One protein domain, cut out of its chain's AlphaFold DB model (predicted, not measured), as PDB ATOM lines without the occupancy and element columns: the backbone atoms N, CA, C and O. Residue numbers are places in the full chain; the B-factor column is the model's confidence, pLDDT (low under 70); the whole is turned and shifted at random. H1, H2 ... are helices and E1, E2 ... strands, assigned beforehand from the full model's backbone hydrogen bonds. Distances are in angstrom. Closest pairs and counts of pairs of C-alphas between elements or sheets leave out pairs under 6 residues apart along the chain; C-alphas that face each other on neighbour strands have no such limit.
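This is residues 53 to 215 of the 510 residues of an uncharacterized protein of Terrabacteria group bacterium ANGP1 (UniProt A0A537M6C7). Picture a long, twisted slab of four antiparallel strands, E2, E1, E6 and E7 in that order, with a small antiparallel sheet, E3, E4 and E5, over its E2 and E1 side. This is a sandwich, two sheets face to face, but only partly: E6 and E7 extend beyond the small sheet, H5 crosses one end of E6, and residues 144 to 151, 153 to 159 and 195 to 201 stick out. The printed part has 163 residues with five named helices and seven named strands, along the chain E1 E2 H1 E3 H2 E4 E5 H3 E6 E7 H4 H5, class mixed. It is flat, spanning 60 by 49 by 26 A, and only just loose, close to compact, with a radius of gyration of the C-alphas of 18.8 A.

Find C-alpha 55 at (22.879, 58.904, -9.159); from there E1, residues 55 to 66, runs 35.0 A. Beside it are E2, residues 69 to 81, 36.6 A, and E6, residues 165 to 176, 32.5 A, which bends by 50 degrees at residue 168. E7, residues 182 to 191, 25.4 A, bends by 55 degrees at residue 188. Look for the small sheet in E3, residues 91 to 96, E4, residues 120 to 126, 19.1 A, and E5, residues 130 to 133. The helices are H1, 82 to 85, H2, 106 to 114, 12.5 A, H3, 151 to 154, H4, 195 to 199, and H5, 206 to 213, which ends at C-alpha 213, (18.105, 87.857, 11.296).

Begin with the hairpin E1 and E2, where N 58 and O 78 are 2.8 A apart; E1 also pairs with E6, N 59 and O 172 at 2.8 A. In the hairpin E6 and E7, look at N 171 and O 187, 2.8 A. In the small sheet, N 93 and O 123 of E3 and E4 are 3.1 A apart, and in the hairpin E4 and E5, N 124 and O 132 are 2.9 A apart. Between the sheets, the closest C-alphas of E2 and E5 are those of Leu 76 and Ala 133, 6.9 A; E4 and E6 are apart. H5 is on the large sheet, over E6, at a height of 9.2 A. H1 only grazes that sheet; H2 only just is on the small sheet and only grazes it, with residues 112 to 114. H3 and H4 are on neither sheet. Every O i to N i+4 pair is within hydrogen-bond range in H2, H4 and H5; H1 and H3 are too short for one, and their single O i to N i+3 pair is within range in H1 but not in H3.

The C-alphas farthest apart are those of Ser 155 and Gly 179, 61.6 A. The printed part has no cut, and the link E5 to H3, 17 residues, is long. Expect low confidence, pLDDT under 70, at residues 67 to 68, 101 to 116, 127 to 129 and 142 to 162; the mean of the printed part is 78.5.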
ATOM      1  N   PHE A  53      23.595  52.315 -12.187       92.94
ATOM      2  CA  PHE A  53      23.449  52.961 -10.890       92.94
ATOM      3  C   PHE A  53      22.470  54.128 -10.945       92.94
ATOM      4  O   PHE A  53      22.431  54.919 -11.886       92.94
ATOM      5  N   HIS A  54      21.712  54.279  -9.863       95.19
ATOM      6  CA  HIS A  54      21.065  55.550  -9.576       95.19
ATOM      7  C   HIS A  54      22.116  56.560  -9.106       95.19
ATOM      8  O   HIS A  54      22.963  56.229  -8.274       95.19
ATOM      9  N   GLY A  55      22.037  57.793  -9.598       96.38
ATOM     10  CA  GLY A  55      22.879  58.904  -9.159       96.38
ATOM     11  C   GLY A  55      22.117  59.864  -8.251       96.38
ATOM     12  O   GLY A  55      20.921  60.087  -8.457       96.38
ATOM     13  N   VAL A  56      22.818  60.459  -7.288       96.88
ATOM     14  CA  VAL A  56      22.311  61.530  -6.422       96.88
ATOM     15  C   VAL A  56      23.280  62.702  -6.480       96.88
ATOM     16  O   VAL A  56      24.484  62.522  -6.307       96.88
ATOM     17  N   THR A  57      22.765  63.908  -6.704       97.88
ATOM     18  CA  THR A  57      23.513  65.145  -6.451       97.88
ATOM     19  C   THR A  57      22.862  65.914  -5.314       97.88
ATOM     20  O   THR A  57      21.699  66.289  -5.416       97.88
ATOM     21  N   ILE A  58      23.620  66.149  -4.248       98.06
ATOM     22  CA  ILE A  58      23.241  66.963  -3.095       98.06
ATOM     23  C   ILE A  58      23.806  68.362  -3.326       98.06
ATOM     24  O   ILE A  58      25.017  68.512  -3.504       98.06
ATOM     25  N   ARG A  59      22.959  69.392  -3.316       98.31
ATOM     26  CA  ARG A  59      23.393  70.792  -3.377       98.31
ATOM     27  C   ARG A  59      22.858  71.579  -2.204       98.31
ATOM     28  O   ARG A  59      21.719  71.388  -1.800       98.31
ATOM     29  N   VAL A  60      23.667  72.503  -1.707       98.25
ATOM     30  CA  VAL A  60      23.192  73.558  -0.815       98.25
ATOM     31  C   VAL A  60      23.094  74.829  -1.635       98.25
ATOM     32  O   VAL A  60      24.091  75.304  -2.187       98.25
ATOM     33  N   ARG A  61      21.877  75.350  -1.738       97.94
ATOM     34  CA  ARG A  61      21.565  76.576  -2.461       97.94
ATOM     35  C   ARG A  61      21.256  77.681  -1.468       97.94
ATOM     36  O   ARG A  61      20.498  77.471  -0.524       97.94
ATOM     37  N   LEU A  62      21.825  78.850  -1.728       96.56
ATOM     38  CA  LEU A  62      21.702  80.034  -0.899       96.56
ATOM     39  C   LEU A  62      21.096  81.178  -1.707       96.56
ATOM     40  O   LEU A  62      21.521  81.440  -2.836       96.56
ATOM     41  N   GLU A  63      20.131  81.868  -1.113       94.00
ATOM     42  CA  GLU A  63      19.651  83.169  -1.562       94.00
ATOM     43  C   GLU A  63      20.225  84.261  -0.649       94.00
ATOM     44  O   GLU A  63      20.121  84.158   0.572       94.00
ATOM     45  N   GLU A  64      20.819  85.305  -1.232       90.88
ATOM     46  CA  GLU A  64      21.451  86.421  -0.516       90.88
ATOM     47  C   GLU A  64      20.941  87.780  -1.007       90.88
ATOM     48  O   GLU A  64      20.696  87.969  -2.202       90.88
ATOM     49  N   TYR A  65      20.835  88.746  -0.088       85.12
ATOM     50  CA  TYR A  65      20.300  90.084  -0.350       85.12
ATOM     51  C   TYR A  65      21.382  91.126  -0.218       85.12
ATOM     52  O   TYR A  65      21.971  91.293   0.847       85.12
ATOM     53  N   THR A  66      21.587  91.865  -1.302       72.31
ATOM     54  CA  THR A  66      22.441  93.051  -1.333       72.31
ATOM     55  C   THR A  66      21.531  94.265  -1.511       72.31
ATOM     56  O   THR A  66      21.131  94.585  -2.631       72.31
ATOM     57  N   GLY A  67      21.129  94.903  -0.410       66.38
ATOM     58  CA  GLY A  67      20.032  95.878  -0.445       66.38
ATOM     59  C   GLY A  67      18.709  95.177  -0.767       66.38
ATOM     60  O   GLY A  67      18.294  94.310  -0.005       66.38
ATOM     61  N   ASP A  68      18.104  95.497  -1.917       66.38
ATOM     62  CA  ASP A  68      16.798  94.958  -2.346       66.38
ATOM     63  C   ASP A  68      16.890  93.931  -3.497       66.38
ATOM     64  O   ASP A  68      15.871  93.496  -4.036       66.38
ATOM     65  N   THR A  69      18.104  93.556  -3.923       75.19
ATOM     66  CA  THR A  69      18.296  92.619  -5.046       75.19
ATOM     67  C   THR A  69      18.666  91.224  -4.532       75.19
ATOM     68  O   THR A  69      19.774  91.061  -4.008       75.19
ATOM     69  N   PRO A  70      17.787  90.212  -4.681       83.50
ATOM     70  CA  PRO A  70      18.139  88.830  -4.387       83.50
ATOM     71  C   PRO A  70      19.127  88.285  -5.416       83.50
ATOM     72  O   PRO A  70      18.976  88.484  -6.622       83.50
ATOM     73  N   SER A  71      20.092  87.514  -4.941       89.44
ATOM     74  CA  SER A  71      20.961  86.672  -5.759       89.44
ATOM     75  C   SER A  71      20.890  85.236  -5.257       89.44
ATOM     76  O   SER A  71      20.622  85.006  -4.083       89.44
ATOM     77  N   ASN A  72      21.076  84.266  -6.148       93.12
ATOM     78  CA  ASN A  72      21.089  82.850  -5.799       93.12
ATOM     79  C   ASN A  72      22.421  82.242  -6.232       93.12
ATOM     80  O   ASN A  72      22.877  82.503  -7.346       93.12
ATOM     81  N   ARG A  73      23.007  81.389  -5.392       95.12
ATOM     82  CA  ARG A  73      24.181  80.588  -5.758       95.12
ATOM     83  C   ARG A  73      24.167  79.222  -5.084       95.12
ATOM     84  O   ARG A  73      23.595  79.044  -4.011       95.12
ATOM     85  N   ASN A  74      24.828  78.265  -5.725       97.44
ATOM     86  CA  ASN A  74      25.111  76.964  -5.131       97.44
ATOM     87  C   ASN A  74      26.393  77.097  -4.318       97.44
ATOM     88  O   ASN A  74      27.445  77.365  -4.889       97.44
ATOM     89  N   ILE A  75      26.295  76.923  -3.004       97.50
ATOM     90  CA  ILE A  75      27.435  77.068  -2.096       97.50
ATOM     91  C   ILE A  75      28.078  75.725  -1.755       97.50
ATOM     92  O   ILE A  75      29.213  75.703  -1.305       97.50
ATOM     93  N   LEU A  76      27.399  74.601  -1.990       98.25
ATOM     94  CA  LEU A  76      27.963  73.253  -1.873       98.25
ATOM     95  C   LEU A  76      27.342  72.363  -2.948       98.25
ATOM     96  O   LEU A  76      26.150  72.476  -3.227       98.25
ATOM     97  N   SER A  77      28.132  71.466  -3.538       97.94
ATOM     98  CA  SER A  77      27.641  70.432  -4.451       97.94
ATOM     99  C   SER A  77      28.439  69.148  -4.258       97.94
ATOM    100  O   SER A  77      29.668  69.177  -4.254       97.94
ATOM    101  N   TYR A  78      27.743  68.024  -4.142       97.25
ATOM    102  CA  TYR A  78      28.335  66.697  -4.029       97.25
ATOM    103  C   TYR A  78      27.531  65.692  -4.853       97.25
ATOM    104  O   TYR A  78      26.312  65.617  -4.714       97.25
ATOM    105  N   THR A  79      28.201  64.919  -5.703       97.06
ATOM    106  CA  THR A  79      27.569  63.916  -6.570       97.06
ATOM    107  C   THR A  79      28.141  62.541  -6.259       97.06
ATOM    108  O   THR A  79      29.358  62.379  -6.208       97.06
ATOM    109  N   ALA A  80      27.267  61.553  -6.086       95.94
ATOM    110  CA  ALA A  80      27.639  60.167  -5.822       95.94
ATOM    111  C   ALA A  80      26.630  59.192  -6.442       95.94
ATOM    112  O   ALA A  80      25.523  59.579  -6.835       95.94
ATOM    113  N   ARG A  81      26.987  57.905  -6.499       96.12
ATOM    114  CA  ARG A  81      25.994  56.851  -6.727       96.12
ATOM    115  C   ARG A  81      25.170  56.707  -5.455       96.12
ATOM    116  O   ARG A  81      25.699  56.776  -4.351       96.12
ATOM    117  N   ALA A  82      23.877  56.448  -5.596       94.56
ATOM    118  CA  ALA A  82      23.015  56.215  -4.442       94.56
ATOM    119  C   ALA A  82      23.476  55.012  -3.601       94.56
ATOM    120  O   ALA A  82      23.343  55.025  -2.381       94.56
ATOM    121  N   ALA A  83      24.046  53.993  -4.256       92.06
ATOM    122  CA  ALA A  83      24.601  52.815  -3.594       92.06
ATOM    123  C   ALA A  83      25.793  53.161  -2.686       92.06
ATOM    124  O   ALA A  83      25.916  52.574  -1.618       92.06
ATOM    125  N   ASP A  84      26.604  54.155  -3.061       92.31
ATOM    126  CA  ASP A  84      27.765  54.594  -2.275       92.31
ATOM    127  C   ASP A  84      27.351  55.422  -1.048       92.31
ATOM    128  O   ASP A  84      28.129  55.587  -0.116       92.31
ATOM    129  N   LEU A  85      26.130  55.967  -1.047       91.81
ATOM    130  CA  LEU A  85      25.568  56.709   0.085       91.81
ATOM    131  C   LEU A  85      24.826  55.807   1.075       91.81
ATOM    132  O   LEU A  85      24.665  56.174   2.240       91.81
ATOM    133  N   SER A  86      24.366  54.640   0.622       87.38
ATOM    134  CA  SER A  86      23.597  53.705   1.437       87.38
ATOM    135  C   SER A  86      24.447  53.178   2.599       87.38
ATOM    136  O   SER A  86      25.423  52.464   2.387       87.38
ATOM    137  N   GLY A  87      24.073  53.521   3.835       74.56
ATOM    138  CA  GLY A  87      24.788  53.123   5.058       74.56
ATOM    139  C   GLY A  87      26.040  53.945   5.403       74.56
ATOM    140  O   GLY A  87      26.747  53.598   6.350       74.56
ATOM    141  N   VAL A  88      26.334  55.015   4.652       78.38
ATOM    142  CA  VAL A  88      27.433  55.964   4.942       78.38
ATOM    143  C   VAL A  88      26.960  57.152   5.788       78.38
ATOM    144  O   VAL A  88      27.766  57.758   6.498       78.38
ATOM    145  N   ASP A  89      25.665  57.462   5.708       74.38
ATOM    146  CA  ASP A  89      24.943  58.514   6.436       74.38
ATOM    147  C   ASP A  89      25.655  59.870   6.424       74.38
ATOM    148  O   ASP A  89      26.294  60.288   7.404       74.38
ATOM    149  N   PRO A  90      25.592  60.565   5.268       89.62
ATOM    150  CA  PRO A  90      26.055  61.934   5.155       89.62
ATOM    151  C   PRO A  90      25.387  62.839   6.188       89.62
ATOM    152  O   PRO A  90      24.171  62.815   6.362       89.62
ATOM    153  N   VAL A  91      26.184  63.688   6.829       87.25
ATOM    154  CA  VAL A  91      25.687  64.686   7.781       87.25
ATOM    155  C   VAL A  91      26.022  66.069   7.264       87.25
ATOM    156  O   VAL A  91      27.187  66.354   6.982       87.25
ATOM    157  N   LEU A  92      25.007  66.923   7.160       90.88
ATOM    158  CA  LEU A  92      25.162  68.335   6.846       90.88
ATOM    159  C   LEU A  92      25.066  69.162   8.130       90.88
ATOM    160  O   LEU A  92      24.125  69.006   8.910       90.88
ATOM    161  N   ASN A  93      26.014  70.070   8.320       84.75
ATOM    162  CA  ASN A  93      25.948  71.110   9.340       84.75
ATOM    163  C   ASN A  93      26.698  72.366   8.894       84.75
ATOM    164  O   ASN A  93      27.399  72.357   7.884       84.75
ATOM    165  N   HIS A  94      26.591  73.440   9.670       86.12
ATOM    166  CA  HIS A  94      27.314  74.680   9.399       86.12
ATOM    167  C   HIS A  94      28.433  74.883  10.402       86.12
ATOM    168  O   HIS A  94      28.264  74.687  11.604       86.12
ATOM    169  N   GLN A  95      29.589  75.289   9.892       81.81
ATOM    170  CA  GLN A  95      30.778  75.580  10.683       81.81
ATOM    171  C   GLN A  95      31.228  77.023  10.446       81.81
ATOM    172  O   GLN A  95      30.975  77.566   9.367       81.81
ATOM    173  N   PRO A  96      31.931  77.649  11.405       80.25
ATOM    174  CA  PRO A  96      32.623  78.909  11.164       80.25
ATOM    175  C   PRO A  96      33.508  78.842   9.908       80.25
ATOM    176  O   PRO A  96      34.096  77.803   9.594       80.25
ATOM    177  N   GLU A  97      33.625  79.950   9.173       83.00
ATOM    178  CA  GLU A  97      34.397  80.020   7.921       83.00
ATOM    179  C   GLU A  97      35.833  79.487   8.066       83.00
ATOM    180  O   GLU A  97      36.353  78.799   7.178       83.00
ATOM    181  N   ASN A  98      36.467  79.766   9.199       77.12
ATOM    182  CA  ASN A  98      37.840  79.389   9.504       77.12
ATOM    183  C   ASN A  98      37.995  77.939  10.004       77.12
ATOM    184  O   ASN A  98      39.128  77.500  10.203       77.12
ATOM    185  N   TRP A  99      36.908  77.170  10.139       74.94
ATOM    186  CA  TRP A  99      36.963  75.750  10.495       74.94
ATOM    187  C   TRP A  99      37.874  74.968   9.536       74.94
ATOM    188  O   TRP A  99      37.738  75.067   8.307       74.94
ATOM    189  N   LYS A 100      38.821  74.209  10.104       71.50
ATOM    190  CA  LYS A 100      39.914  73.526   9.383       71.50
ATOM    191  C   LYS A 100      39.728  72.017   9.225       71.50
ATOM    192  O   LYS A 100      40.588  71.371   8.636       71.50
ATOM    193  N   GLY A 101      38.630  71.467   9.728       63.19
ATOM    194  CA  GLY A 101      38.370  70.033   9.703       63.19
ATOM    195  C   GLY A 101      37.976  69.486  11.076       63.19
ATOM    196  O   GLY A 101      38.038  70.214  12.070       63.19
ATOM    197  N   PRO A 102      37.573  68.206  11.135       61.53
ATOM    198  CA  PRO A 102      37.355  67.481  12.383       61.53
ATOM    199  C   PRO A 102      38.613  67.584  13.258       61.53
ATOM    200  O   PRO A 102      39.713  67.291  12.789       61.53
ATOM    201  N   THR A 103      38.483  68.053  14.499       49.38
ATOM    202  CA  THR A 103      39.632  68.238  15.398       49.38
ATOM    203  C   THR A 103      39.591  67.229  16.530       49.38
ATOM    204  O   THR A 103      38.560  67.088  17.181       49.38
ATOM    205  N   THR A 104      40.739  66.641  16.851       42.75
ATOM    206  CA  THR A 104      40.888  65.669  17.947       42.75
ATOM    207  C   THR A 104      40.974  66.306  19.338       42.75
ATOM    208  O   THR A 104      41.038  65.612  20.352       42.75
ATOM    209  N   SER A 105      41.031  67.641  19.418       39.94
ATOM    210  CA  SER A 105      41.298  68.359  20.664       39.94
ATOM    211  C   SER A 105      40.424  69.597  20.835       39.94
ATOM    212  O   SER A 105      40.247  70.404  19.920       39.94
ATOM    213  N   LEU A 106      39.942  69.784  22.068       36.50
ATOM    214  CA  LEU A 106      39.153  70.939  22.502       36.50
ATOM    215  C   LEU A 106      39.871  72.271  22.218       36.50
ATOM    216  O   LEU A 106      39.245  73.247  21.829       36.50
ATOM    217  N   GLN A 107      41.197  72.297  22.345       38.94
ATOM    218  CA  GLN A 107      42.016  73.490  22.123       38.94
ATOM    219  C   GLN A 107      42.050  73.922  20.647       38.94
ATOM    220  O   GLN A 107      42.042  75.118  20.351       38.94
ATOM    221  N   SER A 108      42.003  72.963  19.715       41.81
ATOM    222  CA  SER A 108      41.885  73.243  18.277       41.81
ATOM    223  C   SER A 108      40.473  73.704  17.907       41.81
ATOM    224  O   SER A 108      40.322  74.642  17.126       41.81
ATOM    225  N   ALA A 109      39.444  73.113  18.528       44.25
ATOM    226  CA  ALA A 109      38.060  73.553  18.365       44.25
ATOM    227  C   ALA A 109      37.852  74.995  18.873       44.25
ATOM    228  O   ALA A 109      37.268  75.814  18.169       44.25
ATOM    229  N   ILE A 110      38.425  75.344  20.032       40.25
ATOM    230  CA  ILE A 110      38.395  76.704  20.600       40.25
ATOM    231  C   ILE A 110      39.211  77.696  19.752       40.25
ATOM    232  O   ILE A 110      38.800  78.831  19.546       40.25
ATOM    233  N   SER A 111      40.355  77.289  19.200       46.25
ATOM    234  CA  SER A 111      41.142  78.181  18.331       46.25
ATOM    235  C   SER A 111      40.367  78.568  17.064       46.25
ATOM    236  O   SER A 111      40.437  79.712  16.621       46.25
ATOM    237  N   SER A 112      39.554  77.649  16.526       45.97
ATOM    238  CA  SER A 112      38.661  77.940  15.400       45.97
ATOM    239  C   SER A 112      37.473  78.844  15.766       45.97
ATOM    240  O   SER A 112      36.960  79.540  14.902       45.97
ATOM    241  N   THR A 113      37.053  78.926  17.031       46.62
ATOM    242  CA  THR A 113      35.992  79.864  17.443       46.62
ATOM    243  C   THR A 113      36.514  81.275  17.736       46.62
ATOM    244  O   THR A 113      35.728  82.221  17.728       46.62
ATOM    245  N   ILE A 114      37.826  81.448  17.950       45.16
ATOM    246  CA  ILE A 114      38.440  82.742  18.297       45.16
ATOM    247  C   ILE A 114      38.631  83.660  17.073       45.16
ATOM    248  O   ILE A 114      38.487  84.874  17.206       45.16
ATOM    249  N   GLU A 115      38.859  83.132  15.864       53.56
ATOM    250  CA  GLU A 115      38.900  83.948  14.628       53.56
ATOM    251  C   GLU A 115      37.500  84.083  13.999       53.56
ATOM    252  O   GLU A 115      37.289  83.805  12.817       53.56
ATOM    253  N   ASN A 116      36.505  84.456  14.806       59.00
ATOM    254  CA  ASN A 116      35.119  84.551  14.361       59.00
ATOM    255  C   ASN A 116      34.959  85.677  13.326       59.00
ATOM    256  O   ASN A 116      34.796  86.847  13.672       59.00
ATOM    257  N   THR A 117      34.985  85.315  12.042       70.38
ATOM    258  CA  THR A 117      34.683  86.248  10.951       70.38
ATOM    259  C   THR A 117      33.206  86.616  10.923       70.38
ATOM    260  O   THR A 117      32.851  87.540  10.210       70.38
ATOM    261  N   GLY A 118      32.344  85.920  11.675       76.56
ATOM    262  CA  GLY A 118      30.886  86.029  11.643       76.56
ATOM    263  C   GLY A 118      30.238  85.357  10.425       76.56
ATOM    264  O   GLY A 118      29.013  85.367  10.306       76.56
ATOM    265  N   ARG A 119      31.040  84.746   9.542       86.12
ATOM    266  CA  ARG A 119      30.572  83.938   8.412       86.12
ATOM    267  C   ARG A 119      30.575  82.459   8.758       86.12
ATOM    268  O   ARG A 119      31.444  81.966   9.480       86.12
ATOM    269  N   VAL A 120      29.636  81.746   8.158       88.00
ATOM    270  CA  VAL A 120      29.469  80.300   8.305       88.00
ATOM    271  C   VAL A 120      29.524  79.638   6.936       88.00
ATOM    272  O   VAL A 120      29.213  80.269   5.930       88.00
ATOM    273  N   LYS A 121      29.934  78.374   6.879       90.12
ATOM    274  CA  LYS A 121      29.942  77.557   5.661       90.12
ATOM    275  C   LYS A 121      29.290  76.200   5.932       90.12
ATOM    276  O   LYS A 121      29.505  75.649   7.015       90.12
ATOM    277  N   PRO A 122      28.530  75.643   4.977       93.88
ATOM    278  CA  PRO A 122      28.012  74.292   5.108       93.88
ATOM    279  C   PRO A 122      29.151  73.282   4.942       93.88
ATOM    280  O   PRO A 122      30.017  73.439   4.079       93.88
ATOM    281  N   ILE A 123      29.137  72.234   5.754       87.31
ATOM    282  CA  ILE A 123      30.035  71.087   5.687       87.31
ATOM    283  C   ILE A 123      29.179  69.839   5.520       87.31
ATOM    284  O   ILE A 123      28.330  69.545   6.359       87.31
ATOM    285  N   LEU A 124      29.422  69.091   4.447       89.75
ATOM    286  CA  LEU A 124      28.849  67.768   4.246       89.75
ATOM    287  C   LEU A 124      29.894  66.722   4.630       89.75
ATOM    288  O   LEU A 124      30.857  66.507   3.899       89.75
ATOM    289  N   VAL A 125      29.719  66.079   5.780       84.12
ATOM    290  CA  VAL A 125      30.597  65.003   6.249       84.12
ATOM    291  C   VAL A 125      30.090  63.666   5.723       84.12
ATOM    292  O   VAL A 125      28.962  63.272   6.024       84.12
ATOM    293  N   ILE A 126      30.938  62.955   4.988       82.69
ATOM    294  CA  ILE A 126      30.638  61.706   4.293       82.69
ATOM    295  C   ILE A 126      31.426  60.589   4.987       82.69
ATOM    296  O   ILE A 126      32.649  60.493   4.888       82.69
ATOM    297  N   GLY A 127      30.731  59.748   5.749       69.31
ATOM    298  CA  GLY A 127      31.381  58.705   6.537       69.31
ATOM    299  C   GLY A 127      32.309  59.267   7.623       69.31
ATOM    300  O   GLY A 127      32.013  60.278   8.258       69.31
ATOM    301  N   ARG A 128      33.419  58.564   7.896       62.03
ATOM    302  CA  ARG A 128      34.288  58.850   9.059       62.03
ATOM    303  C   ARG A 128      35.410  59.851   8.801       62.03
ATOM    304  O   ARG A 128      35.887  60.458   9.751       62.03
ATOM    305  N   LYS A 129      35.898  59.954   7.565       64.88
ATOM    306  CA  LYS A 129      37.123  60.711   7.247       64.88
ATOM    307  C   LYS A 129      36.942  61.727   6.128       64.88
ATOM    308  O   LYS A 129      37.743  62.653   6.042       64.88
ATOM    309  N   ASP A 130      35.892  61.583   5.328       79.56
ATOM    310  CA  ASP A 130      35.679  62.419   4.159       79.56
ATOM    311  C   ASP A 130      34.671  63.519   4.473       79.56
ATOM    312  O   ASP A 130      33.699  63.335   5.209       79.56
ATOM    313  N   TRP A 131      34.918  64.707   3.941       84.19
ATOM    314  CA  TRP A 131      34.003  65.831   4.051       84.19
ATOM    315  C   TRP A 131      34.203  66.793   2.888       84.19
ATOM    316  O   TRP A 131      35.282  66.889   2.305       84.19
ATOM    317  N   VAL A 132      33.145  67.529   2.570       88.44
ATOM    318  CA  VAL A 132      33.132  68.583   1.558       88.44
ATOM    319  C   VAL A 132      32.718  69.876   2.243       88.44
ATOM    320  O   VAL A 132      31.665  69.931   2.875       88.44
ATOM    321  N   ALA A 133      33.543  70.916   2.132       89.50
ATOM    322  CA  ALA A 133      33.169  72.257   2.567       89.50
ATOM    323  C   ALA A 133      32.567  73.046   1.410       89.50
ATOM    324  O   ALA A 133      33.076  73.008   0.291       89.50
ATOM    325  N   GLY A 134      31.517  73.794   1.718       94.62
ATOM    326  CA  GLY A 134      30.960  74.788   0.826       94.62
ATOM    327  C   GLY A 134      31.579  76.172   0.991       94.62
ATOM    328  O   GLY A 134      32.493  76.405   1.788       94.62
ATOM    329  N   GLU A 135      31.033  77.110   0.232       95.88
ATOM    330  CA  GLU A 135      31.395  78.517   0.267       95.88
ATOM    331  C   GLU A 135      30.786  79.219   1.496       95.88
ATOM    332  O   GLU A 135      29.618  78.994   1.826       95.88
ATOM    333  N   PRO A 136      31.541  80.105   2.168       93.31
ATOM    334  CA  PRO A 136      31.049  80.821   3.337       93.31
ATOM    335  C   PRO A 136      30.051  81.935   2.987       93.31
ATOM    336  O   PRO A 136      30.143  82.588   1.939       93.31
ATOM    337  N   PHE A 137      29.137  82.221   3.911       92.50
ATOM    338  CA  PHE A 137      28.112  83.257   3.802       92.50
ATOM    339  C   PHE A 137      27.804  83.917   5.152       92.50
ATOM    340  O   PHE A 137      28.214  83.435   6.208       92.50
ATOM    341  N   TRP A 138      27.093  85.043   5.108       89.38
ATOM    342  CA  TRP A 138      26.606  85.743   6.296       89.38
ATOM    343  C   TRP A 138      25.183  85.298   6.620       89.38
ATOM    344  O   TRP A 138      24.253  85.607   5.877       89.38
ATOM    345  N   SER A 139      25.002  84.591   7.736       84.56
ATOM    346  CA  SER A 139      23.670  84.261   8.265       84.56
ATOM    347  C   SER A 139      23.042  85.429   9.035       84.56
ATOM    348  O   SER A 139      21.825  85.505   9.178       84.56
ATOM    349  N   ARG A 140      23.877  86.350   9.528       80.25
ATOM    350  CA  ARG A 140      23.489  87.562  10.257       80.25
ATOM    351  C   ARG A 140      24.407  88.717   9.878       80.25
ATOM    352  O   ARG A 140      25.447  88.528   9.244       80.25
ATOM    353  N   ARG A 141      24.037  89.925  10.301       75.44
ATOM    354  CA  ARG A 141      24.868  91.113  10.114       75.44
ATOM    355  C   ARG A 141      26.239  90.938  10.799       75.44
ATOM    356  O   ARG A 141      26.292  90.454  11.930       75.44
ATOM    357  N   PRO A 142      27.342  91.389  10.173       69.19
ATOM    358  CA  PRO A 142      28.641  91.443  10.835       69.19
ATOM    359  C   PRO A 142      28.583  92.300  12.111       69.19
ATOM    360  O   PRO A 142      28.169  93.461  12.063       69.19
ATOM    361  N   GLY A 143      29.022  91.748  13.245       58.38
ATOM    362  CA  GLY A 143      29.134  92.481  14.508       58.38
ATOM    363  C   GLY A 143      30.209  93.571  14.441       58.38
ATOM    364  O   GLY A 143      31.342  93.332  14.024       58.38
ATOM    365  N   GLY A 144      29.864  94.796  14.839       49.09
ATOM    366  CA  GLY A 144      30.770  95.943  14.814       49.09
ATOM    367  C   GLY A 144      31.713  95.996  16.016       49.09
ATOM    368  O   GLY A 144      31.475  96.773  16.931       49.09
ATOM    369  N   THR A 145      32.800  95.224  16.006       42.22
ATOM    370  CA  THR A 145      33.923  95.386  16.962       42.22
ATOM    371  C   THR A 145      35.265  95.697  16.292       42.22
ATOM    372  O   THR A 145      36.275  95.858  16.970       42.22
ATOM    373  N   GLY A 146      35.287  95.881  14.968       39.84
ATOM    374  CA  GLY A 146      36.387  96.554  14.268       39.84
ATOM    375  C   GLY A 146      36.197  98.075  14.263       39.84
ATOM    376  O   GLY A 146      35.058  98.545  14.223       39.84
ATOM    377  N   ILE A 147      37.300  98.838  14.257       40.91
ATOM    378  CA  ILE A 147      37.431 100.316  14.393       40.91
ATOM    379  C   ILE A 147      36.741 101.132  13.251       40.91
ATOM    380  O   ILE A 147      37.158 102.214  12.866       40.91
ATOM    381  N   GLY A 148      35.639 100.655  12.672       43.47
ATOM    382  CA  GLY A 148      34.887 101.370  11.635       43.47
ATOM    383  C   GLY A 148      33.545 100.732  11.266       43.47
ATOM    384  O   GLY A 148      33.168 100.756  10.094       43.47
ATOM    385  N   GLY A 149      32.873 100.074  12.223       46.09
ATOM    386  CA  GLY A 149      31.719  99.203  11.947       46.09
ATOM    387  C   GLY A 149      30.324  99.789  12.190       46.09
ATOM    388  O   GLY A 149      29.384  99.373  11.526       46.09
ATOM    389  N   ILE A 150      30.151 100.751  13.100       46.88
ATOM    390  CA  ILE A 150      28.811 101.294  13.430       46.88
ATOM    391  C   ILE A 150      28.765 102.809  13.231       46.88
ATOM    392  O   ILE A 150      27.827 103.329  12.631       46.88
ATOM    393  N   GLN A 151      29.821 103.520  13.631       39.38
ATOM    394  CA  GLN A 151      29.872 104.976  13.503       39.38
ATOM    395  C   GLN A 151      29.984 105.428  12.037       39.38
ATOM    396  O   GLN A 151      29.363 106.412  11.666       39.38
ATOM    397  N   THR A 152      30.672 104.662  11.184       42.81
ATOM    398  CA  THR A 152      30.842 104.956   9.746       42.81
ATOM    399  C   THR A 152      29.600 104.622   8.907       42.81
ATOM    400  O   THR A 152      29.366 105.230   7.868       42.81
ATOM    401  N   LEU A 153      28.780 103.671   9.373       45.38
ATOM    402  CA  LEU A 153      27.495 103.303   8.761       45.38
ATOM    403  C   LEU A 153      26.394 104.332   9.069       45.38
ATOM    404  O   LEU A 153      25.494 104.516   8.259       45.38
ATOM    405  N   LEU A 154      26.491 105.030  10.207       48.94
ATOM    406  CA  LEU A 154      25.569 106.102  10.602       48.94
ATOM    407  C   LEU A 154      26.065 107.511  10.211       48.94
ATOM    408  O   LEU A 154      25.259 108.434  10.158       48.94
ATOM    409  N   SER A 155      27.360 107.699   9.913       44.53
ATOM    410  CA  SER A 155      27.952 109.011   9.576       44.53
ATOM    411  C   SER A 155      27.928 109.373   8.086       44.53
ATOM    412  O   SER A 155      28.542 110.369   7.697       44.53
ATOM    413  N   GLY A 156      27.274 108.573   7.233       40.25
ATOM    414  CA  GLY A 156      27.062 108.895   5.813       40.25
ATOM    415  C   GLY A 156      28.339 109.121   4.992       40.25
ATOM    416  O   GLY A 156      28.298 109.777   3.955       40.25
ATOM    417  N   THR A 157      29.486 108.617   5.449       39.03
ATOM    418  CA  THR A 157      30.802 108.921   4.873       39.03
ATOM    419  C   THR A 157      31.582 107.634   4.623       39.03
ATOM    420  O   THR A 157      32.297 107.137   5.486       39.03
ATOM    421  N   GLY A 158      31.451 107.093   3.410       36.84
ATOM    422  CA  GLY A 158      32.349 106.058   2.897       36.84
ATOM    423  C   GLY A 158      31.651 105.016   2.034       36.84
ATOM    424  O   GLY A 158      30.838 104.233   2.513       36.84
ATOM    425  N   THR A 159      32.019 104.982   0.757       44.97
ATOM    426  CA  THR A 159      31.675 103.952  -0.231       44.97
ATOM    427  C   THR A 159      31.880 102.534   0.324       44.97
ATOM    428  O   THR A 159      33.018 102.075   0.437       44.97
ATOM    429  N   ARG A 160      30.804 101.812   0.654       50.22
ATOM    430  CA  ARG A 160      30.846 100.366   0.919       50.22
ATOM    431  C   ARG A 160      29.655  99.699   0.247       50.22
ATOM    432  O   ARG A 160      28.514 100.058   0.516       50.22
ATOM    433  N   ASN A 161      29.946  98.746  -0.635       52.34
ATOM    434  CA  ASN A 161      28.938  97.871  -1.224       52.34
ATOM    435  C   ASN A 161      28.127  97.203  -0.097       52.34
ATOM    436  O   ASN A 161      28.729  96.834   0.920       52.34
ATOM    437  N   PRO A 162      26.799  97.055  -0.243       61.28
ATOM    438  CA  PRO A 162      25.992  96.360   0.752       61.28
ATOM    439  C   PRO A 162      26.546  94.944   0.966       61.28
ATOM    440  O   PRO A 162      27.001  94.303   0.020       61.28
ATOM    441  N   VAL A 163      26.555  94.468   2.213       73.44
ATOM    442  CA  VAL A 163      27.003  93.102   2.519       73.44
ATOM    443  C   VAL A 163      25.851  92.143   2.208       73.44
ATOM    444  O   VAL A 163      24.768  92.355   2.758       73.44
ATOM    445  N   PRO A 164      26.056  91.113   1.366       85.38
ATOM    446  CA  PRO A 164      25.038  90.105   1.108       85.38
ATOM    447  C   PRO A 164      24.729  89.323   2.388       85.38
ATOM    448  O   PRO A 164      25.642  88.760   2.993       85.38
ATOM    449  N   ILE A 165      23.458  89.293   2.793       88.69
ATOM    450  CA  ILE A 165      22.969  88.475   3.915       88.69
ATOM    451  C   ILE A 165      22.044  87.393   3.382       88.69
ATOM    452  O   ILE A 165      21.189  87.670   2.540       88.69
ATOM    453  N   ALA A 166      22.211  86.171   3.880       92.00
ATOM    454  CA  ALA A 166      21.381  85.050   3.493       92.00
ATOM    455  C   ALA A 166      19.931  85.227   3.959       92.00
ATOM    456  O   ALA A 166      19.656  85.519   5.123       92.00
ATOM    457  N   THR A 167      18.993  85.014   3.043       91.06
ATOM    458  CA  THR A 167      17.549  85.092   3.299       91.06
ATOM    459  C   THR A 167      16.836  83.778   3.077       91.06
ATOM    460  O   THR A 167      15.752  83.600   3.622       91.06
ATOM    461  N   ALA A 168      17.421  82.856   2.319       92.88
ATOM    462  CA  ALA A 168      16.939  81.493   2.243       92.88
ATOM    463  C   ALA A 168      18.098  80.532   2.006       92.88
ATOM    464  O   ALA A 168      19.061  80.854   1.309       92.88
ATOM    465  N   GLU A 169      17.969  79.334   2.551       95.06
ATOM    466  CA  GLU A 169      18.881  78.232   2.295       95.06
ATOM    467  C   GLU A 169      18.083  76.943   2.131       95.06
ATOM    468  O   GLU A 169      17.109  76.701   2.848       95.06
ATOM    469  N   SER A 170      18.491  76.100   1.188       95.75
ATOM    470  CA  SER A 170      17.856  74.808   0.951       95.75
ATOM    471  C   SER A 170      18.853  73.740   0.527       95.75
ATOM    472  O   SER A 170      19.807  74.022  -0.198       95.75
ATOM    473  N   ILE A 171      18.563  72.498   0.904       97.19
ATOM    474  CA  ILE A 171      19.207  71.299   0.379       97.19
ATOM    475  C   ILE A 171      18.394  70.816  -0.826       97.19
ATOM    476  O   ILE A 171      17.223  70.466  -0.686       97.19
ATOM    477  N   GLU A 172      18.998  70.797  -2.004       97.56
ATOM    478  CA  GLU A 172      18.416  70.230  -3.219       97.56
ATOM    479  C   GLU A 172      19.026  68.846  -3.472       97.56
ATOM    480  O   GLU A 172      20.247  68.683  -3.469       97.56
ATOM    481  N   PHE A 173      18.177  67.849  -3.709       97.44
ATOM    482  CA  PHE A 173      18.589  66.504  -4.091       97.44
ATOM    483  C   PHE A 173      18.110  66.217  -5.506       97.44
ATOM    484  O   PHE A 173      16.910  66.055  -5.726       97.44
ATOM    485  N   ASP A 174      19.042  66.104  -6.447       97.00
ATOM    486  CA  ASP A 174      18.755  65.617  -7.794       97.00
ATOM    487  C   ASP A 174      19.006  64.116  -7.868       97.00
ATOM    488  O   ASP A 174      20.153  63.657  -7.854       97.00
ATOM    489  N   PHE A 175      17.933  63.353  -8.008       96.06
ATOM    490  CA  PHE A 175      17.970  61.927  -8.277       96.06
ATOM    491  C   PHE A 175      17.960  61.674  -9.782       96.06
ATOM    492  O   PHE A 175      17.214  62.297 -10.538       96.06
ATOM    493  N   SER A 176      18.768  60.714 -10.220       95.31
ATOM    494  CA  SER A 176      18.802  60.229 -11.599       95.31
ATOM    495  C   SER A 176      18.726  58.709 -11.618       95.31
ATOM    496  O   SER A 176      19.431  58.032 -10.871       95.31
ATOM    497  N   ALA A 177      17.837  58.174 -12.449       92.88
ATOM    498  CA  ALA A 177      17.669  56.742 -12.643       92.88
ATOM    499  C   ALA A 177      18.397  56.259 -13.908       92.88
ATOM    500  O   ALA A 177      18.491  57.026 -14.872       92.88
ATOM    501  N   PRO A 178      18.797  54.974 -13.970       89.31
ATOM    502  CA  PRO A 178      19.361  54.341 -15.171       89.31
ATOM    503  C   PRO A 178      18.539  54.566 -16.449       89.31
ATOM    504  O   PRO A 178      19.081  54.759 -17.532       89.31
ATOM    505  N   GLY A 179      17.207  54.610 -16.325       85.38
ATOM    506  CA  GLY A 179      16.286  54.877 -17.437       85.38
ATOM    507  C   GLY A 179      16.167  56.352 -17.849       85.38
ATOM    508  O   GLY A 179      15.242  56.700 -18.576       85.38
ATOM    509  N   GLY A 180      17.024  57.242 -17.337       87.94
ATOM    510  CA  GLY A 180      17.044  58.672 -17.663       87.94
ATOM    511  C   GLY A 180      16.029  59.535 -16.905       87.94
ATOM    512  O   GLY A 180      16.082  60.761 -17.006       87.94
ATOM    513  N   ARG A 181      15.129  58.931 -16.114       90.94
ATOM    514  CA  ARG A 181      14.213  59.668 -15.228       90.94
ATOM    515  C   ARG A 181      15.018  60.490 -14.221       90.94
ATOM    516  O   ARG A 181      15.924  59.958 -13.581       90.94
ATOM    517  N   LYS A 182      14.658  61.763 -14.068       94.00
ATOM    518  CA  LYS A 182      15.231  62.675 -13.076       94.00
ATOM    519  C   LYS A 182      14.144  63.239 -12.181       94.00
ATOM    520  O   LYS A 182      13.011  63.418 -12.625       94.00
ATOM    521  N   GLU A 183      14.502  63.511 -10.942       93.25
ATOM    522  CA  GLU A 183      13.607  64.070  -9.940       93.25
ATOM    523  C   GLU A 183      14.417  64.948  -8.994       93.25
ATOM    524  O   GLU A 183      15.468  64.522  -8.523       93.25
ATOM    525  N   THR A 184      13.919  66.148  -8.712       94.44
ATOM    526  CA  THR A 184      14.523  67.050  -7.732       94.44
ATOM    527  C   THR A 184      13.582  67.181  -6.548       94.44
ATOM    528  O   THR A 184      12.417  67.536  -6.722       94.44
ATOM    529  N   VAL A 185      14.091  66.933  -5.345       92.19
ATOM    530  CA  VAL A 185      13.377  67.226  -4.097       92.19
ATOM    531  C   VAL A 185      14.162  68.258  -3.300       92.19
ATOM    532  O   VAL A 185      15.391  68.236  -3.271       92.19
ATOM    533  N   ILE A 186      13.450  69.189  -2.671       92.75
ATOM    534  CA  ILE A 186      14.049  70.341  -1.994       92.75
ATOM    535  C   ILE A 186      13.656  70.306  -0.526       92.75
ATOM    536  O   ILE A 186      12.468  70.217  -0.214       92.75
ATOM    537  N   ARG A 187      14.639  70.408   0.369       91.31
ATOM    538  CA  ARG A 187      14.472  70.649   1.804       91.31
ATOM    539  C   ARG A 187      14.914  72.070   2.140       91.31
ATOM    540  O   ARG A 187      16.100  72.356   2.184       91.31
ATOM    541  N   GLU A 188      13.954  72.949   2.402       90.62
ATOM    542  CA  GLU A 188      14.199  74.296   2.942       90.62
ATOM    543  C   GLU A 188      14.846  74.193   4.328       90.62
ATOM    544  O   GLU A 188      14.279  73.532   5.188       90.62
ATOM    545  N   ILE A 189      16.013  74.800   4.549       89.56
ATOM    546  CA  ILE A 189      16.632  74.969   5.877       89.56
ATOM    547  C   ILE A 189      15.989  76.179   6.559       89.56
ATOM    548  O   ILE A 189      15.531  76.080   7.695       89.56
ATOM    549  N   PHE A 190      15.897  77.299   5.837       88.75
ATOM    550  CA  PHE A 190      15.131  78.476   6.237       88.75
ATOM    551  C   PHE A 190      14.707  79.307   5.017       88.75
ATOM    552  O   PHE A 190      15.373  79.284   3.982       88.75
ATOM    553  N   ASP A 191      13.628  80.082   5.160       89.50
ATOM    554  CA  ASP A 191      13.211  81.125   4.215       89.50
ATOM    555  C   ASP A 191      12.639  82.332   4.977       89.50
ATOM    556  O   ASP A 191      11.505  82.324   5.460       89.50
ATOM    557  N   LEU A 192      13.434  83.399   5.085       89.00
ATOM    558  CA  LEU A 192      13.048  84.646   5.740       89.00
ATOM    559  C   LEU A 192      11.981  85.412   4.955       89.00
ATOM    560  O   LEU A 192      11.220  86.164   5.567       89.00
ATOM    561  N   VAL A 193      11.927  85.266   3.626       88.62
ATOM    562  CA  VAL A 193      10.950  85.967   2.774       88.62
ATOM    563  C   VAL A 193       9.572  85.344   2.972       88.62
ATOM    564  O   VAL A 193       8.580  86.053   3.178       88.62
ATOM    565  N   GLY A 194       9.537  84.013   2.979       87.56
ATOM    566  CA  GLY A 194       8.346  83.201   3.155       87.56
ATOM    567  C   GLY A 194       7.520  83.065   1.877       87.56
ATOM    568  O   GLY A 194       7.400  83.980   1.052       87.56
ATOM    569  N   GLN A 195       6.880  81.906   1.734       86.75
ATOM    570  CA  GLN A 195       6.151  81.530   0.525       86.75
ATOM    571  C   GLN A 195       5.027  82.501   0.142       86.75
ATOM    572  O   GLN A 195       4.783  82.705  -1.046       86.75
ATOM    573  N   ALA A 196       4.351  83.130   1.109       88.62
ATOM    574  CA  ALA A 196       3.269  84.069   0.817       88.62
ATOM    575  C   ALA A 196       3.759  85.324   0.085       88.62
ATOM    576  O   ALA A 196       3.169  85.727  -0.919       88.62
ATOM    577  N   ARG A 197       4.864  85.922   0.551       90.31
ATOM    578  CA  ARG A 197       5.456  87.095  -0.107       90.31
ATOM    579  C   ARG A 197       6.011  86.733  -1.477       90.31
ATOM    580  O   ARG A 197       5.732  87.454  -2.434       90.31
ATOM    581  N   ARG A 198       6.687  85.584  -1.587       89.12
ATOM    582  CA  ARG A 198       7.188  85.065  -2.870       89.12
ATOM    583  C   ARG A 198       6.062  84.874  -3.884       89.12
ATOM    584  O   ARG A 198       6.174  85.351  -5.008       89.12
ATOM    585  N   ALA A 199       4.944  84.266  -3.478       88.06
ATOM    586  CA  ALA A 199       3.771  84.085  -4.337       88.06
ATOM    587  C   ALA A 199       3.148  85.418  -4.796       88.06
ATOM    588  O   ALA A 199       2.540  85.482  -5.860       88.06
ATOM    589  N   ALA A 200       3.318  86.490  -4.017       89.12
ATOM    590  CA  ALA A 200       2.892  87.840  -4.373       89.12
ATOM    591  C   ALA A 200       3.936  88.629  -5.191       89.12
ATOM    592  O   ALA A 200       3.716  89.813  -5.450       89.12
ATOM    593  N   GLY A 201       5.077  88.026  -5.552       87.75
ATOM    594  CA  GLY A 201       6.190  88.717  -6.215       87.75
ATOM    595  C   GLY A 201       6.828  89.811  -5.352       87.75
ATOM    596  O   GLY A 201       7.425  90.745  -5.880       87.75
ATOM    597  N   LYS A 202       6.655  89.733  -4.027       88.00
ATOM    598  CA  LYS A 202       7.165  90.703  -3.057       88.00
ATOM    599  C   LYS A 202       8.410  90.182  -2.373       88.00
ATOM    600  O   LYS A 202       8.616  88.973  -2.264       88.00
ATOM    601  N   ASN A 203       9.178  91.125  -1.839       85.44
ATOM    602  CA  ASN A 203      10.423  90.831  -1.171       85.44
ATOM    603  C   ASN A 203      10.589  91.520   0.191       85.44
ATOM    604  O   ASN A 203       9.735  92.321   0.576       85.44
ATOM    605  N   LEU A 204      11.636  91.161   0.935       84.94
ATOM    606  CA  LEU A 204      12.074  91.870   2.135       84.94
ATOM    607  C   LEU A 204      12.865  93.120   1.747       84.94
ATOM    608  O   LEU A 204      13.686  93.063   0.832       84.94
ATOM    609  N   SER A 205      12.652  94.217   2.472       83.19
ATOM    610  CA  SER A 205      13.610  95.327   2.470       83.19
ATOM    611  C   SER A 205      14.865  94.963   3.270       83.19
ATOM    612  O   SER A 205      14.835  94.060   4.113       83.19
ATOM    613  N   ALA A 206      15.957  95.705   3.072       79.88
ATOM    614  CA  ALA A 206      17.176  95.539   3.869       79.88
ATOM    615  C   ALA A 206      16.913  95.593   5.393       79.88
ATOM    616  O   ALA A 206      17.389  94.731   6.131       79.88
ATOM    617  N   ASP A 207      16.093  96.542   5.857       81.25
ATOM    618  CA  ASP A 207      15.740  96.678   7.277       81.25
ATOM    619  C   ASP A 207      14.942  95.476   7.803       81.25
ATOM    620  O   ASP A 207      15.150  95.028   8.933       81.25
ATOM    621  N   GLU A 208      14.046  94.911   6.983       86.69
ATOM    622  CA  GLU A 208      13.310  93.699   7.348       86.69
ATOM    623  C   GLU A 208      14.229  92.476   7.429       86.69
ATOM    624  O   GLU A 208      14.063  91.665   8.341       86.69
ATOM    625  N   VAL A 209      15.200  92.338   6.515       84.75
ATOM    626  CA  VAL A 209      16.219  91.278   6.591       84.75
ATOM    627  C   VAL A 209      16.987  91.399   7.907       84.75
ATOM    628  O   VAL A 209      17.080  90.427   8.657       84.75
ATOM    629  N   TYR A 210      17.469  92.597   8.244       81.38
ATOM    630  CA  TYR A 210      18.213  92.828   9.483       81.38
ATOM    631  C   TYR A 210      17.378  92.494  10.718       81.38
ATOM    632  O   TYR A 210      17.775  91.642  11.510       81.38
ATOM    633  N   SER A 211      16.176  93.066  10.829       84.38
ATOM    634  CA  SER A 211      15.295  92.818  11.971       84.38
ATOM    635  C   SER A 211      14.953  91.335  12.147       84.38
ATOM    636  O   SER A 211      14.834  90.878  13.283       84.38
ATOM    637  N   ARG A 212      14.795  90.575  11.055       86.44
ATOM    638  CA  ARG A 212      14.475  89.140  11.121       86.44
ATOM    639  C   ARG A 212      15.679  88.275  11.469       86.44
ATOM    640  O   ARG A 212      15.508  87.305  12.195       86.44
ATOM    641  N   THR A 213      16.872  88.611  10.982       83.00
ATOM    642  CA  THR A 213      18.105  87.857  11.296       83.00
ATOM    643  C   THR A 213      18.615  88.089  12.722       83.00
ATOM    644  O   THR A 213      19.290  87.219  13.272       83.00
ATOM    645  N   GLU A 214      18.278  89.229  13.332       82.81
ATOM    646  CA  GLU A 214      18.637  89.577  14.718       82.81
ATOM    647  C   GLU A 214      17.557  89.186  15.746       82.81
ATOM    648  O   GLU A 214      17.775  89.301  16.954       82.81
ATOM    649  N   ALA A 215      16.391  88.712  15.294       80.94
ATOM    650  CA  ALA A 215      15.332  88.256  16.185       80.94
ATOM    651  C   ALA A 215      15.784  87.036  17.004       80.94
ATOM    652  O   ALA A 215      16.475  86.150  16.509       80.94
TER     653      ALA A 215